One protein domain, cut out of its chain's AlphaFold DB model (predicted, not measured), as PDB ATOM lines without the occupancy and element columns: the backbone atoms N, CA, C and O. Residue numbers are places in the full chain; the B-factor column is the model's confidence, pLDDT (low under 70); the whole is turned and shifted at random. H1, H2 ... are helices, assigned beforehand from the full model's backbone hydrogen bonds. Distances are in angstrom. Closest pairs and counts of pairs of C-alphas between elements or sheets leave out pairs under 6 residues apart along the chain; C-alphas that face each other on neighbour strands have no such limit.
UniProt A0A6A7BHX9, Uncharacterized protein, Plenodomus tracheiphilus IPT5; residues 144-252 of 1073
ATOM      1  N   LYS A 144       2.599  77.742   5.991       89.44
ATOM      2  CA  LYS A 144       3.210  77.400   4.692       89.44
ATOM      3  C   LYS A 144       4.510  76.602   4.855       89.44
ATOM      4  O   LYS A 144       4.694  75.596   4.180       89.44
ATOM      5  N   ARG A 145       5.402  77.015   5.765       89.19
ATOM      6  CA  ARG A 145       6.671  76.311   6.039       89.19
ATOM      7  C   ARG A 145       6.436  74.917   6.623       89.19
ATOM      8  O   ARG A 145       7.125  73.971   6.258       89.19
ATOM      9  N   LYS A 146       5.418  74.761   7.479       87.06
ATOM     10  CA  LYS A 146       4.990  73.448   7.977       87.06
ATOM     11  C   LYS A 146       4.414  72.577   6.853       87.06
ATOM     12  O   LYS A 146       4.729  71.396   6.798       87.06
ATOM     13  N   GLU A 147       3.588  73.132   5.969       88.62
ATOM     14  CA  GLU A 147       3.029  72.424   4.808       88.62
ATOM     15  C   GLU A 147       4.136  71.969   3.842       88.62
ATOM     16  O   GLU A 147       4.134  70.812   3.429       88.62
ATOM     17  N   GLU A 148       5.134  72.816   3.569       90.69
ATOM     18  CA  GLU A 148       6.311  72.448   2.770       90.69
ATOM     19  C   GLU A 148       7.136  71.338   3.442       90.69
ATOM     20  O   GLU A 148       7.479  70.353   2.790       90.69
ATOM     21  N   ALA A 149       7.395  71.433   4.750       89.00
ATOM     22  CA  ALA A 149       8.117  70.393   5.482       89.00
ATOM     23  C   ALA A 149       7.374  69.047   5.475       89.00
ATOM     24  O   ALA A 149       7.975  67.997   5.247       89.00
ATOM     25  N   MET A 150       6.050  69.071   5.650       89.06
ATOM     26  CA  MET A 150       5.203  67.880   5.524       89.06
ATOM     27  C   MET A 150       5.235  67.305   4.098       89.06
ATOM     28  O   MET A 150       5.184  66.086   3.944       89.06
ATOM     29  N   PHE A 151       5.347  68.152   3.068       91.31
ATOM     30  CA  PHE A 151       5.472  67.729   1.672       91.31
ATOM     31  C   PHE A 151       6.839  67.097   1.367       91.31
ATOM     32  O   PHE A 151       6.879  66.046   0.732       91.31
ATOM     33  N   ARG A 152       7.954  67.654   1.868       90.88
ATOM     34  CA  ARG A 152       9.291  67.038   1.721       90.88
ATOM     35  C   ARG A 152       9.357  65.656   2.376       90.88
ATOM     36  O   ARG A 152       9.804  64.701   1.751       90.88
ATOM     37  N   LEU A 153       8.808  65.517   3.582       90.06
ATOM     38  CA  LEU A 153       8.747  64.232   4.289       90.06
ATOM     39  C   LEU A 153       7.801  63.222   3.619       90.06
ATOM     40  O   LEU A 153       8.042  62.020   3.692       90.06
ATOM     41  N   ALA A 154       6.748  63.692   2.942       88.75
ATOM     42  CA  ALA A 154       5.907  62.849   2.091       88.75
ATOM     43  C   ALA A 154       6.612  62.448   0.781       88.75
ATOM     44  O   ALA A 154       6.390  61.344   0.289       88.75
ATOM     45  N   ARG A 155       7.498  63.300   0.239       92.88
ATOM     46  CA  ARG A 155       8.304  62.991  -0.951       92.88
ATOM     47  C   ARG A 155       9.256  61.820  -0.711       92.88
ATOM     48  O   ARG A 155       9.445  61.048  -1.639       92.88
ATOM     49  N   LEU A 156       9.755  61.614   0.512       91.12
ATOM     50  CA  LEU A 156      10.550  60.423   0.856       91.12
ATOM     51  C   LEU A 156       9.814  59.118   0.494       91.12
ATOM     52  O   LEU A 156      10.408  58.251  -0.136       91.12
ATOM     53  N   ARG A 157       8.504  59.000   0.770       89.56
ATOM     54  CA  ARG A 157       7.700  57.824   0.365       89.56
ATOM     55  C   ARG A 157       7.636  57.622  -1.153       89.56
ATOM     56  O   ARG A 157       7.465  56.498  -1.606       89.56
ATOM     57  N   VAL A 158       7.769  58.693  -1.934       91.25
ATOM     58  CA  VAL A 158       7.866  58.612  -3.401       91.25
ATOM     59  C   VAL A 158       9.281  58.198  -3.814       91.25
ATOM     60  O   VAL A 158       9.421  57.317  -4.649       91.25
ATOM     61  N   THR A 159      10.313  58.778  -3.195       93.12
ATOM     62  CA  THR A 159      11.734  58.490  -3.464       93.12
ATOM     63  C   THR A 159      12.124  57.036  -3.185       93.12
ATOM     64  O   THR A 159      12.860  56.459  -3.971       93.12
ATOM     65  N   TYR A 160      11.613  56.422  -2.113       92.00
ATOM     66  CA  TYR A 160      11.849  54.999  -1.828       92.00
ATOM     67  C   TYR A 160      10.924  54.051  -2.616       92.00
ATOM     68  O   TYR A 160      11.150  52.846  -2.624       92.00
ATOM     69  N   GLY A 161       9.879  54.565  -3.270       93.56
ATOM     70  CA  GLY A 161       8.841  53.748  -3.901       93.56
ATOM     71  C   GLY A 161       7.900  53.052  -2.898       93.56
ATOM     72  O   GLY A 161       8.197  52.949  -1.702       93.56
ATOM     73  N   PRO A 162       6.726  52.576  -3.358       89.06
ATOM     74  CA  PRO A 162       5.691  52.039  -2.477       89.06
ATOM     75  C   PRO A 162       6.112  50.737  -1.784       89.06
ATOM     76  O   PRO A 162       5.895  50.605  -0.582       89.06
ATOM     77  N   ASP A 163       6.737  49.798  -2.497       89.75
ATOM     78  CA  ASP A 163       7.041  48.469  -1.955       89.75
ATOM     79  C   ASP A 163       8.159  48.487  -0.906       89.75
ATOM     80  O   ASP A 163       8.033  47.829   0.130       89.75
ATOM     81  N   VAL A 164       9.214  49.287  -1.117       92.94
ATOM     82  CA  VAL A 164      10.285  49.475  -0.122       92.94
ATOM     83  C   VAL A 164       9.749  50.231   1.090       92.94
ATOM     84  O   VAL A 164      10.016  49.829   2.221       92.94
ATOM     85  N   TRP A 165       8.935  51.273   0.882       92.19
ATOM     86  CA  TRP A 165       8.310  52.003   1.986       92.19
ATOM     87  C   TRP A 165       7.399  51.106   2.827       92.19
ATOM     88  O   TRP A 165       7.500  51.094   4.053       92.19
ATOM     89  N   ASP A 166       6.534  50.318   2.190       89.69
ATOM     90  CA  ASP A 166       5.627  49.413   2.888       89.69
ATOM     91  C   ASP A 166       6.385  48.219   3.506       89.69
ATOM     92  O   ASP A 166       5.935  47.672   4.513       89.69
ATOM     93  N   ALA A 167       7.539  47.800   2.970       90.00
ATOM     94  CA  ALA A 167       8.450  46.861   3.638       90.00
ATOM     95  C   ALA A 167       9.064  47.479   4.909       90.00
ATOM     96  O   ALA A 167       8.887  46.931   5.995       90.00
ATOM     97  N   MET A 168       9.669  48.668   4.813       92.88
ATOM     98  CA  MET A 168      10.204  49.408   5.966       92.88
ATOM     99  C   MET A 168       9.135  49.631   7.047       92.88
ATOM    100  O   MET A 168       9.387  49.395   8.223       92.88
ATOM    101  N   LEU A 169       7.907  49.983   6.654       90.81
ATOM    102  CA  LEU A 169       6.765  50.184   7.552       90.81
ATOM    103  C   LEU A 169       6.368  48.918   8.337       90.81
ATOM    104  O   LEU A 169       5.801  49.027   9.426       90.81
ATOM    105  N   ARG A 170       6.637  47.724   7.792       88.69
ATOM    106  CA  ARG A 170       6.343  46.427   8.425       88.69
ATOM    107  C   ARG A 170       7.515  45.886   9.244       88.69
ATOM    108  O   ARG A 170       7.279  45.365  10.334       88.69
ATOM    109  N   ASP A 171       8.737  46.014   8.730       91.88
ATOM    110  CA  ASP A 171       9.915  45.309   9.248       91.88
ATOM    111  C   ASP A 171      10.795  46.170  10.174       91.88
ATOM    112  O   ASP A 171      11.248  45.672  11.206       91.88
ATOM    113  N   ASP A 172      10.999  47.458   9.862       92.69
ATOM    114  CA  ASP A 172      11.717  48.416  10.722       92.69
ATOM    115  C   ASP A 172      11.135  49.844  10.604       92.69
ATOM    116  O   ASP A 172      11.684  50.706   9.907       92.69
ATOM    117  N   PRO A 173      10.019  50.141  11.298       90.12
ATOM    118  CA  PRO A 173       9.447  51.484  11.319       90.12
ATOM    119  C   PRO A 173      10.310  52.501  12.090       90.12
ATOM    120  O   PRO A 173      10.044  53.697  11.984       90.12
ATOM    121  N   GLU A 174      11.342  52.081  12.839       92.00
ATOM    122  CA  GLU A 174      12.290  53.029  13.440       92.00
ATOM    123  C   GLU A 174      13.130  53.705  12.344       92.00
ATOM    124  O   GLU A 174      13.350  54.911  12.416       92.00
ATOM    125  N   LEU A 175      13.492  52.973  11.282       93.44
ATOM    126  CA  LEU A 175      14.242  53.508  10.137       93.44
ATOM    127  C   LEU A 175      13.481  54.634   9.407       93.44
ATOM    128  O   LEU A 175      14.092  55.595   8.942       93.44
ATOM    129  N   ILE A 176      12.143  54.569   9.350       93.69
ATOM    130  CA  ILE A 176      11.309  55.662   8.810       93.69
ATOM    131  C   ILE A 176      11.350  56.893   9.731       93.69
ATOM    132  O   ILE A 176      11.422  58.024   9.249       93.69
ATOM    133  N   GLU A 177      11.328  56.697  11.051       92.06
ATOM    134  CA  GLU A 177      11.459  57.802  12.005       92.06
ATOM    135  C   GLU A 177      12.851  58.449  11.939       92.06
ATOM    136  O   GLU A 177      12.949  59.674  11.979       92.06
ATOM    137  N   GLU A 178      13.910  57.657  11.762       93.69
ATOM    138  CA  GLU A 178      15.292  58.129  11.619       93.69
ATOM    139  C   GLU A 178      15.493  58.935  10.322       93.69
ATOM    140  O   GLU A 178      16.053  60.034  10.370       93.69
ATOM    141  N   LEU A 179      14.932  58.489   9.190       94.88
ATOM    142  CA  LEU A 179      14.902  59.270   7.942       94.88
ATOM    143  C   LEU A 179      14.144  60.600   8.089       94.88
ATOM    144  O   LEU A 179      14.571  61.628   7.555       94.88
ATOM    145  N   TRP A 180      13.027  60.610   8.821       95.06
ATOM    146  CA  TRP A 180      12.283  61.843   9.091       95.06
ATOM    147  C   TRP A 180      13.020  62.800  10.028       95.06
ATOM    148  O   TRP A 180      12.925  64.011   9.822       95.06
ATOM    149  N   ILE A 181      13.760  62.289  11.016       95.31
ATOM    150  CA  ILE A 181      14.636  63.101  11.873       95.31
ATOM    151  C   ILE A 181      15.709  63.769  11.010       95.31
ATOM    152  O   ILE A 181      15.820  64.994  11.046       95.31
ATOM    153  N   ALA A 182      16.419  63.004  10.172       95.25
ATOM    154  CA  ALA A 182      17.485  63.523   9.317       95.25
ATOM    155  C   ALA A 182      16.999  64.626   8.352       95.25
ATOM    156  O   ALA A 182      17.593  65.705   8.288       95.25
ATOM    157  N   GLU A 183      15.879  64.419   7.646       95.88
ATOM    158  CA  GLU A 183      15.329  65.438   6.735       95.88
ATOM    159  C   GLU A 183      14.755  66.653   7.502       95.88
ATOM    160  O   GLU A 183      14.852  67.782   7.021       95.88
ATOM    161  N   ILE A 184      14.234  66.491   8.729       95.12
ATOM    162  CA  ILE A 184      13.845  67.633   9.581       95.12
ATOM    163  C   ILE A 184      15.055  68.411  10.096       95.12
ATOM    164  O   ILE A 184      15.010  69.641  10.105       95.12
ATOM    165  N   GLU A 185      16.140  67.750  10.485       95.56
ATOM    166  CA  GLU A 185      17.373  68.420  10.900       95.56
ATOM    167  C   GLU A 185      18.024  69.164   9.732       95.56
ATOM    168  O   GLU A 185      18.427  70.315   9.892       95.56
ATOM    169  N   LYS A 186      18.005  68.588   8.527       95.06
ATOM    170  CA  LYS A 186      18.384  69.261   7.277       95.06
ATOM    171  C   LYS A 186      17.507  70.486   6.991       95.06
ATOM    172  O   LYS A 186      18.042  71.551   6.695       95.06
ATOM    173  N   MET A 187      16.184  70.399   7.157       95.38
ATOM    174  CA  MET A 187      15.285  71.560   7.023       95.38
ATOM    175  C   MET A 187      15.495  72.630   8.110       95.38
ATOM    176  O   MET A 187      15.272  73.812   7.845       95.38
ATOM    177  N   ILE A 188      15.931  72.244   9.314       94.94
ATOM    178  CA  ILE A 188      16.325  73.174  10.383       94.94
ATOM    179  C   ILE A 188      17.652  73.863  10.031       94.94
ATOM    180  O   ILE A 188      17.727  75.086  10.124       94.94
ATOM    181  N   LYS A 189      18.668  73.112   9.577       95.50
ATOM    182  CA  LYS A 189      19.956  73.651   9.096       95.50
ATOM    183  C   LYS A 189      19.758  74.604   7.907       95.50
ATOM    184  O   LYS A 189      20.361  75.667   7.871       95.50
ATOM    185  N   GLN A 190      18.829  74.294   6.998       94.25
ATOM    186  CA  GLN A 190      18.416  75.167   5.886       94.25
ATOM    187  C   GLN A 190      17.514  76.355   6.303       94.25
ATOM    188  O   GLN A 190      17.034  77.085   5.439       94.25
ATOM    189  N   SER A 191      17.244  76.570   7.599       91.31
ATOM    190  CA  SER A 191      16.367  77.626   8.162       91.31
ATOM    191  C   SER A 191      14.882  77.603   7.738       91.31
ATOM    192  O   SER A 191      14.089  78.449   8.166       91.31
ATOM    193  N   LEU A 192      14.463  76.600   6.960       91.00
ATOM    194  CA  LEU A 192      13.102  76.451   6.426       91.00
ATOM    195  C   LEU A 192      12.053  76.271   7.527       91.00
ATOM    196  O   LEU A 192      10.921  76.729   7.388       91.00
ATOM    197  N   ILE A 193      12.426  75.624   8.633       93.62
ATOM    198  CA  ILE A 193      11.600  75.471   9.835       93.62
ATOM    199  C   ILE A 193      12.447  75.714  11.084       93.62
ATOM    200  O   ILE A 193      13.606  75.320  11.154       93.62
ATOM    201  N   THR A 194      11.870  76.324  12.120       93.88
ATOM    202  CA  THR A 194      12.565  76.446  13.412       93.88
ATOM    203  C   THR A 194      12.688  75.082  14.104       93.88
ATOM    204  O   THR A 194      11.818  74.220  13.938       93.88
ATOM    205  N   ARG A 195      13.672  74.920  15.012       93.12
ATOM    206  CA  ARG A 195      13.759  73.769  15.949       93.12
ATOM    207  C   ARG A 195      12.408  73.484  16.656       93.12
ATOM    208  O   ARG A 195      12.099  72.337  16.974       93.12
ATOM    209  N   SER A 196      11.568  74.509  16.874       93.12
ATOM    210  CA  SER A 196      10.232  74.385  17.490       93.12
ATOM    211  C   SER A 196       9.121  73.906  16.542       93.12
ATOM    212  O   SER A 196       8.138  73.313  16.993       93.12
ATOM    213  N   GLU A 197       9.243  74.175  15.240       91.12
ATOM    214  CA  GLU A 197       8.336  73.682  14.200       91.12
ATOM    215  C   GLU A 197       8.711  72.247  13.822       91.12
ATOM    216  O   GLU A 197       7.830  71.393  13.832       91.12
ATOM    217  N   GLY A 198      10.003  71.940  13.645       92.94
ATOM    218  CA  GLY A 198      10.494  70.577  13.402       92.94
ATOM    219  C   GLY A 198      10.019  69.569  14.453       92.94
ATOM    220  O   GLY A 198       9.442  68.543  14.103       92.94
ATOM    221  N   LYS A 199      10.103  69.906  15.751       93.38
ATOM    222  CA  LYS A 199       9.560  69.054  16.833       93.38
ATOM    223  C   LYS A 199       8.044  68.812  16.718       93.38
ATOM    224  O   LYS A 199       7.573  67.724  17.052       93.38
ATOM    225  N   LYS A 200       7.266  69.779  16.211       91.12
ATOM    226  CA  LYS A 200       5.820  69.604  15.955       91.12
ATOM    227  C   LYS A 200       5.565  68.726  14.728       91.12
ATOM    228  O   LYS A 200       4.664  67.895  14.779       91.12
ATOM    229  N   VAL A 201       6.351  68.893  13.662       92.94
ATOM    230  CA  VAL A 201       6.272  68.067  12.446       92.94
ATOM    231  C   VAL A 201       6.632  66.611  12.771       92.94
ATOM    232  O   VAL A 201       5.819  65.739  12.483       92.94
ATOM    233  N   MET A 202       7.738  66.351  13.487       92.75
ATOM    234  CA  MET A 202       8.081  65.013  14.008       92.75
ATOM    235  C   MET A 202       6.930  64.398  14.806       92.75
ATOM    236  O   MET A 202       6.537  63.265  14.550       92.75
ATOM    237  N   THR A 203       6.355  65.146  15.755       92.12
ATOM    238  CA  THR A 203       5.263  64.637  16.606       92.12
ATOM    239  C   THR A 203       4.017  64.277  15.788       92.12
ATOM    240  O   THR A 203       3.338  63.293  16.085       92.12
ATOM    241  N   GLU A 204       3.699  65.054  14.750       92.12
ATOM    242  CA  GLU A 204       2.560  64.770  13.876       92.12
ATOM    243  C   GLU A 204       2.825  63.594  12.930       92.12
ATOM    244  O   GLU A 204       1.943  62.749  12.774       92.12
ATOM    245  N   MET A 205       4.022  63.508  12.341       90.88
ATOM    246  CA  MET A 205       4.399  62.412  11.445       90.88
ATOM    247  C   MET A 205       4.539  61.087  12.198       90.88
ATOM    248  O   MET A 205       3.944  60.102  11.769       90.88
ATOM    249  N   LYS A 206       5.173  61.059  13.379       91.25
ATOM    250  CA  LYS A 206       5.212  59.864  14.242       91.25
ATOM    251  C   LYS A 206       3.803  59.360  14.577       91.25
ATOM    252  O   LYS A 206       3.530  58.176  14.448       91.25
ATOM    253  N   ARG A 207       2.856  60.262  14.882       91.62
ATOM    254  CA  ARG A 207       1.443  59.894  15.110       91.62
ATOM    255  C   ARG A 207       0.758  59.329  13.856       91.62
ATOM    256  O   ARG A 207      -0.158  58.515  13.985       91.62
ATOM    257  N   LYS A 208       1.154  59.757  12.649       90.19
ATOM    258  CA  LYS A 208       0.693  59.137  11.393       90.19
ATOM    259  C   LYS A 208       1.303  57.749  11.214       90.19
ATOM    260  O   LYS A 208       0.544  56.824  10.964       90.19
ATOM    261  N   LEU A 209       2.605  57.585  11.445       89.06
ATOM    262  CA  LEU A 209       3.300  56.294  11.396       89.06
ATOM    263  C   LEU A 209       2.685  55.278  12.365       89.06
ATOM    264  O   LEU A 209       2.294  54.197  11.940       89.06
ATOM    265  N   ASP A 210       2.470  55.662  13.628       89.75
ATOM    266  CA  ASP A 210       1.755  54.856  14.631       89.75
ATOM    267  C   ASP A 210       0.358  54.418  14.142       89.75
ATOM    268  O   ASP A 210      -0.135  53.356  14.522       89.75
ATOM    269  N   THR A 211      -0.299  55.233  13.307       92.38
ATOM    270  CA  THR A 211      -1.609  54.915  12.718       92.38
ATOM    271  C   THR A 211      -1.460  53.969  11.521       92.38
ATOM    272  O   THR A 211      -2.113  52.930  11.501       92.38
ATOM    273  N   GLU A 212      -0.572  54.270  10.567       87.56
ATOM    274  CA  GLU A 212      -0.325  53.464   9.362       87.56
ATOM    275  C   GLU A 212       0.206  52.061   9.704       87.56
ATOM    276  O   GLU A 212      -0.328  51.075   9.202       87.56
ATOM    277  N   VAL A 213       1.155  51.938  10.644       87.75
ATOM    278  CA  VAL A 213       1.638  50.644  11.168       87.75
ATOM    279  C   VAL A 213       0.492  49.852  11.809       87.75
ATOM    280  O   VAL A 213       0.328  48.657  11.555       87.75
ATOM    281  N   MET A 214      -0.345  50.501  12.625       87.75
ATOM    282  CA  MET A 214      -1.473  49.830  13.281       87.75
ATOM    283  C   MET A 214      -2.584  49.423  12.305       87.75
ATOM    284  O   MET A 214      -3.234  48.401  12.536       87.75
ATOM    285  N   ASP A 215      -2.808  50.173  11.226       88.75
ATOM    286  CA  ASP A 215      -3.757  49.813  10.170       88.75
ATOM    287  C   ASP A 215      -3.210  48.736   9.222       88.75
ATOM    288  O   ASP A 215      -3.956  47.814   8.879       88.75
ATOM    289  N   GLY A 216      -1.906  48.729   8.932       86.50
ATOM    290  CA  GLY A 216      -1.214  47.606   8.288       86.50
ATOM    291  C   GLY A 216      -1.354  46.312   9.097       86.50
ATOM    292  O   GLY A 216      -1.868  45.310   8.596       86.50
ATOM    293  N   LEU A 217      -1.052  46.347  10.400       85.44
ATOM    294  CA  LEU A 217      -1.228  45.203  11.307       85.44
ATOM    295  C   LEU A 217      -2.689  44.716  11.392       85.44
ATOM    296  O   LEU A 217      -2.937  43.514  11.544       85.44
ATOM    297  N   ARG A 218      -3.681  45.613  11.284       87.19
ATOM    298  CA  ARG A 218      -5.107  45.240  11.182       87.19
ATOM    299  C   ARG A 218      -5.419  44.580   9.838       87.19
ATOM    300  O   ARG A 218      -6.139  43.578   9.822       87.19
ATOM    301  N   ALA A 219      -4.888  45.108   8.736       88.75
ATOM    302  CA  ALA A 219      -5.054  44.551   7.397       88.75
ATOM    303  C   ALA A 219      -4.444  43.145   7.297       88.75
ATOM    304  O   ALA A 219      -5.131  42.222   6.860       88.75
ATOM    305  N   ASP A 220      -3.231  42.936   7.805       85.69
ATOM    306  CA  ASP A 220      -2.572  41.627   7.811       85.69
ATOM    307  C   ASP A 220      -3.240  40.635   8.766       85.69
ATOM    308  O   ASP A 220      -3.405  39.461   8.426       85.69
ATOM    309  N   GLN A 221      -3.750  41.084   9.920       87.88
ATOM    310  CA  GLN A 221      -4.588  40.222  10.757       87.88
ATOM    311  C   GLN A 221      -5.894  39.828  10.038       87.88
ATOM    312  O   GLN A 221      -6.359  38.695  10.195       87.88
ATOM    313  N   LYS A 222      -6.486  40.723   9.233       91.94
ATOM    314  CA  LYS A 222      -7.671  40.429   8.409       91.94
ATOM    315  C   LYS A 222      -7.334  39.453   7.273       91.94
ATOM    316  O   LYS A 222      -8.074  38.488   7.100       91.94
ATOM    317  N   ARG A 223      -6.204  39.636   6.576       90.62
ATOM    318  CA  ARG A 223      -5.681  38.711   5.548       90.62
ATOM    319  C   ARG A 223      -5.399  37.324   6.137       90.62
ATOM    320  O   ARG A 223      -5.921  36.337   5.633       90.62
ATOM    321  N   MET A 224      -4.694  37.228   7.267       88.88
ATOM    322  CA  MET A 224      -4.459  35.947   7.955       88.88
ATOM    323  C   MET A 224      -5.752  35.254   8.408       88.88
ATOM    324  O   MET A 224      -5.834  34.029   8.345       88.88
ATOM    325  N   LYS A 225      -6.766  36.004   8.863       91.75
ATOM    326  CA  LYS A 225      -8.085  35.440   9.195       91.75
ATOM    327  C   LYS A 225      -8.793  34.901   7.948       91.75
ATOM    328  O   LYS A 225      -9.245  33.762   7.983       91.75
ATOM    329  N   ALA A 226      -8.820  35.671   6.858       91.25
ATOM    330  CA  ALA A 226      -9.415  35.259   5.586       91.25
ATOM    331  C   ALA A 226      -8.728  34.011   4.999       91.25
ATOM    332  O   ALA A 226      -9.403  33.059   4.607       91.25
ATOM    333  N   ASN A 227      -7.394  33.966   5.020       90.75
ATOM    334  CA  ASN A 227      -6.620  32.830   4.516       90.75
ATOM    335  C   ASN A 227      -6.857  31.560   5.346       90.75
ATOM    336  O   ASN A 227      -6.944  30.477   4.772       90.75
ATOM    337  N   ARG A 228      -7.046  31.676   6.671       91.31
ATOM    338  CA  ARG A 228      -7.469  30.542   7.515       91.31
ATOM    339  C   ARG A 228      -8.865  30.058   7.139       91.31
ATOM    340  O   ARG A 228      -9.004  28.892   6.804       91.31
ATOM    341  N   THR A 229      -9.861  30.946   7.067       91.62
ATOM    342  CA  THR A 229     -11.227  30.547   6.682       91.62
ATOM    343  C   THR A 229     -11.310  29.965   5.268       91.62
ATOM    344  O   THR A 229     -12.118  29.073   5.024       91.62
ATOM    345  N   ASN A 230     -10.456  30.414   4.342       92.12
ATOM    346  CA  ASN A 230     -10.348  29.831   3.004       92.12
ATOM    347  C   ASN A 230      -9.658  28.457   3.039       92.12
ATOM    348  O   ASN A 230     -10.122  27.536   2.372       92.12
ATOM    349  N   GLY A 231      -8.609  28.292   3.851       93.31
ATOM    350  CA  GLY A 231      -7.957  27.004   4.098       93.31
ATOM    351  C   GLY A 231      -8.900  25.975   4.727       93.31
ATOM    352  O   GLY A 231      -8.973  24.850   4.241       93.31
ATOM    353  N   ASP A 232      -9.684  26.377   5.730       93.50
ATOM    354  CA  ASP A 232     -10.710  25.546   6.373       93.50
ATOM    355  C   ASP A 232     -11.820  25.163   5.379       93.50
ATOM    356  O   ASP A 232     -12.218  23.999   5.299       93.50
ATOM    357  N   ARG A 233     -12.285  26.119   4.559       93.94
ATOM    358  CA  ARG A 233     -13.289  25.878   3.508       93.94
ATOM    359  C   ARG A 233     -12.767  24.941   2.419       93.94
ATOM    360  O   ARG A 233     -13.511  24.078   1.964       93.94
ATOM    361  N   GLU A 234     -11.502  25.059   2.024       94.94
ATOM    362  CA  GLU A 234     -10.907  24.172   1.020       94.94
ATOM    363  C   GLU A 234     -10.504  22.806   1.590       94.94
ATOM    364  O   GLU A 234     -10.545  21.805   0.875       94.94
ATOM    365  N   LYS A 235     -10.188  22.717   2.888       94.69
ATOM    366  CA  LYS A 235     -10.119  21.429   3.581       94.69
ATOM    367  C   LYS A 235     -11.495  20.760   3.561       94.69
ATOM    368  O   LYS A 235     -11.588  19.628   3.113       94.69
ATOM    369  N   MET A 236     -12.563  21.477   3.916       95.56
ATOM    370  CA  MET A 236     -13.935  20.956   3.878       95.56
ATOM    371  C   MET A 236     -14.356  20.501   2.466       95.56
ATOM    372  O   MET A 236     -15.002  19.462   2.330       95.56
ATOM    373  N   ARG A 237     -13.955  21.214   1.399       95.81
ATOM    374  CA  ARG A 237     -14.163  20.748   0.012       95.81
ATOM    375  C   ARG A 237     -13.389  19.469  -0.306       95.81
ATOM    376  O   ARG A 237     -13.938  18.595  -0.974       95.81
ATOM    377  N   ARG A 238     -12.139  19.332   0.147       96.12
ATOM    378  CA  ARG A 238     -11.346  18.100  -0.024       96.12
ATOM    379  C   ARG A 238     -11.905  16.934   0.790       96.12
ATOM    380  O   ARG A 238     -12.092  15.865   0.227       96.12
ATOM    381  N   ASP A 239     -12.273  17.157   2.049       96.69
ATOM    382  CA  ASP A 239     -12.933  16.163   2.903       96.69
ATOM    383  C   ASP A 239     -14.233  15.657   2.243       96.69
ATOM    384  O   ASP A 239     -14.460  14.450   2.166       96.69
ATOM    385  N   ARG A 240     -15.054  16.560   1.676       96.75
ATOM    386  CA  ARG A 240     -16.287  16.200   0.949       96.75
ATOM    387  C   ARG A 240     -16.016  15.439  -0.356       96.75
ATOM    388  O   ARG A 240     -16.741  14.494  -0.647       96.75
ATOM    389  N   ARG A 241     -14.984  15.810  -1.127       97.19
ATOM    390  CA  ARG A 241     -14.559  15.071  -2.337       97.19
ATOM    391  C   ARG A 241     -14.053  13.664  -1.998       97.19
ATOM    392  O   ARG A 241     -14.410  12.709  -2.680       97.19
ATOM    393  N   ASN A 242     -13.288  13.522  -0.918       96.44
ATOM    394  CA  ASN A 242     -12.807  12.226  -0.439       96.44
ATOM    395  C   ASN A 242     -13.957  11.342   0.071       96.44
ATOM    396  O   ASN A 242     -13.964  10.145  -0.197       96.44
ATOM    397  N   HIS A 243     -14.951  11.924   0.752       97.06
ATOM    398  CA  HIS A 243     -16.145  11.192   1.178       97.06
ATOM    399  C   HIS A 243     -16.964  10.668  -0.012       97.06
ATOM    400  O   HIS A 243     -17.366   9.509   0.012       97.06
ATOM    401  N   TRP A 244     -17.151  11.472  -1.066       96.81
ATOM    402  CA  TRP A 244     -17.815  11.014  -2.294       96.81
ATOM    403  C   TRP A 244     -17.084   9.841  -2.953       96.81
ATOM    404  O   TRP A 244     -17.712   8.817  -3.196       96.81
ATOM    405  N   ARG A 245     -15.759   9.929  -3.132       96.75
ATOM    406  CA  ARG A 245     -14.947   8.820  -3.674       96.75
ATOM    407  C   ARG A 245     -15.026   7.543  -2.830       96.75
ATOM    408  O   ARG A 245     -14.985   6.445  -3.369       96.75
ATOM    409  N   ALA A 246     -15.154   7.668  -1.507       96.31
ATOM    410  CA  ALA A 246     -15.332   6.515  -0.622       96.31
ATOM    411  C   ALA A 246     -16.720   5.858  -0.774       96.31
ATOM    412  O   ALA A 246     -16.826   4.640  -0.667       96.31
ATOM    413  N   LEU A 247     -17.773   6.641  -1.045       96.69
ATOM    414  CA  LEU A 247     -19.107   6.115  -1.368       96.69
ATOM    415  C   LEU A 247     -19.138   5.463  -2.759       96.69
ATOM    416  O   LEU A 247     -19.745   4.412  -2.930       96.69
ATOM    417  N   GLU A 248     -18.455   6.065  -3.731       96.56
ATOM    418  CA  GLU A 248     -18.308   5.562  -5.100       96.56
ATOM    419  C   GLU A 248     -17.570   4.213  -5.133       96.56
ATOM    420  O   GLU A 248     -18.094   3.244  -5.677       96.56
ATOM    421  N   ALA A 249     -16.426   4.103  -4.448       96.06
ATOM    422  CA  ALA A 249     -15.693   2.842  -4.310       96.06
ATOM    423  C   ALA A 249     -16.503   1.755  -3.569       96.06
ATOM    424  O   ALA A 249     -16.412   0.576  -3.909       96.06
ATOM    425  N   HIS A 250     -17.333   2.131  -2.585       95.94
ATOM    426  CA  HIS A 250     -18.242   1.191  -1.920       95.94
ATOM    427  C   HIS A 250     -19.336   0.684  -2.871       95.94
ATOM    428  O   HIS A 250     -19.620  -0.509  -2.894       95.94
ATOM    429  N   ALA A 251     -19.920   1.570  -3.685       94.94
ATOM    430  CA  ALA A 251     -20.927   1.198  -4.678       94.94
ATOM    431  C   ALA A 251     -20.343   0.307  -5.791       94.94
ATOM    432  O   ALA A 251     -20.996  -0.647  -6.215       94.94
ATOM    433  N   GLN A 252     -19.101   0.568  -6.220       94.69
ATOM    434  CA  GLN A 252     -18.360  -0.306  -7.136       94.69
ATOM    435  C   GLN A 252     -18.180  -1.705  -6.528       94.69
ATOM    436  O   GLN A 252     -18.616  -2.681  -7.136       94.69
TER     437      GLN A 252
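What this domain is: This is residues 144 to 252 of the 1073 residues of an uncharacterized protein of Plenodomus tracheiphilus IPT5 (UniProt A0A6A7BHX9). One very long helix, H4, makes the long axis; three shorter helices, H1, H2 and H3, pack on its first part as a compact head, and residues 218 to 252 of H4 stick out beyond it as a free arm. In the head H1, H3 and H4 form a loose up-and-down bundle, with H2 across one end. The printed part has 109 residues with four named helices, in the order H1, H2, H3, H4, and no named strand: all helix. It is extended, with a radius of gyration of the C-alphas of 24.7 A, and spans 87 by 22 by 21 A.

How they stand to each other: Begin at H4, residues 195 to 252. With its residues 195 to 213 alone it touches H3, residues 173 to 189, at a shallow tilt of 23 degrees, opposite ways, a helical hairpin; the closest C-alphas, of Ile 184 and Gly 198, are 5.9 A apart. H1, residues 144 to 159, touches H4 the same way at 36 degrees, only just steep, with closest C-alphas Met 150 and Val 201 at 7.0 A. H1 touches H3 opposite ways at a steep tilt of 45 degrees, closest at the C-alphas of Leu 153 and Trp 180, 6.4 A. H2, residues 162 to 171, only just touches H4, about perpendicular at 88 degrees, with 3 pairs of C-alphas within 8 A; the closest, Leu 169 and Val 213, are 6.3 A apart. Every O i to N i+4 pair is within hydrogen-bond range in H2 and H3, against 10 of 12 in H1 and 53 of 54 in H4.

Where its parts are: Find C-alpha 195 at (13.759, 73.769, 15.949); from there H4 runs 84.0 A to C-alpha 252 at (-18.360, -0.306, -7.136). H3 measures 24.6 A, H1 22.3 A and H2 14.2 A.

The domain as a whole: The C-alphas farthest apart, of Ser 191 and Gln 252, are 86.7 A apart. The printed part has no cut, the three links are tight, and no printed residue is under 70 in pLDDT.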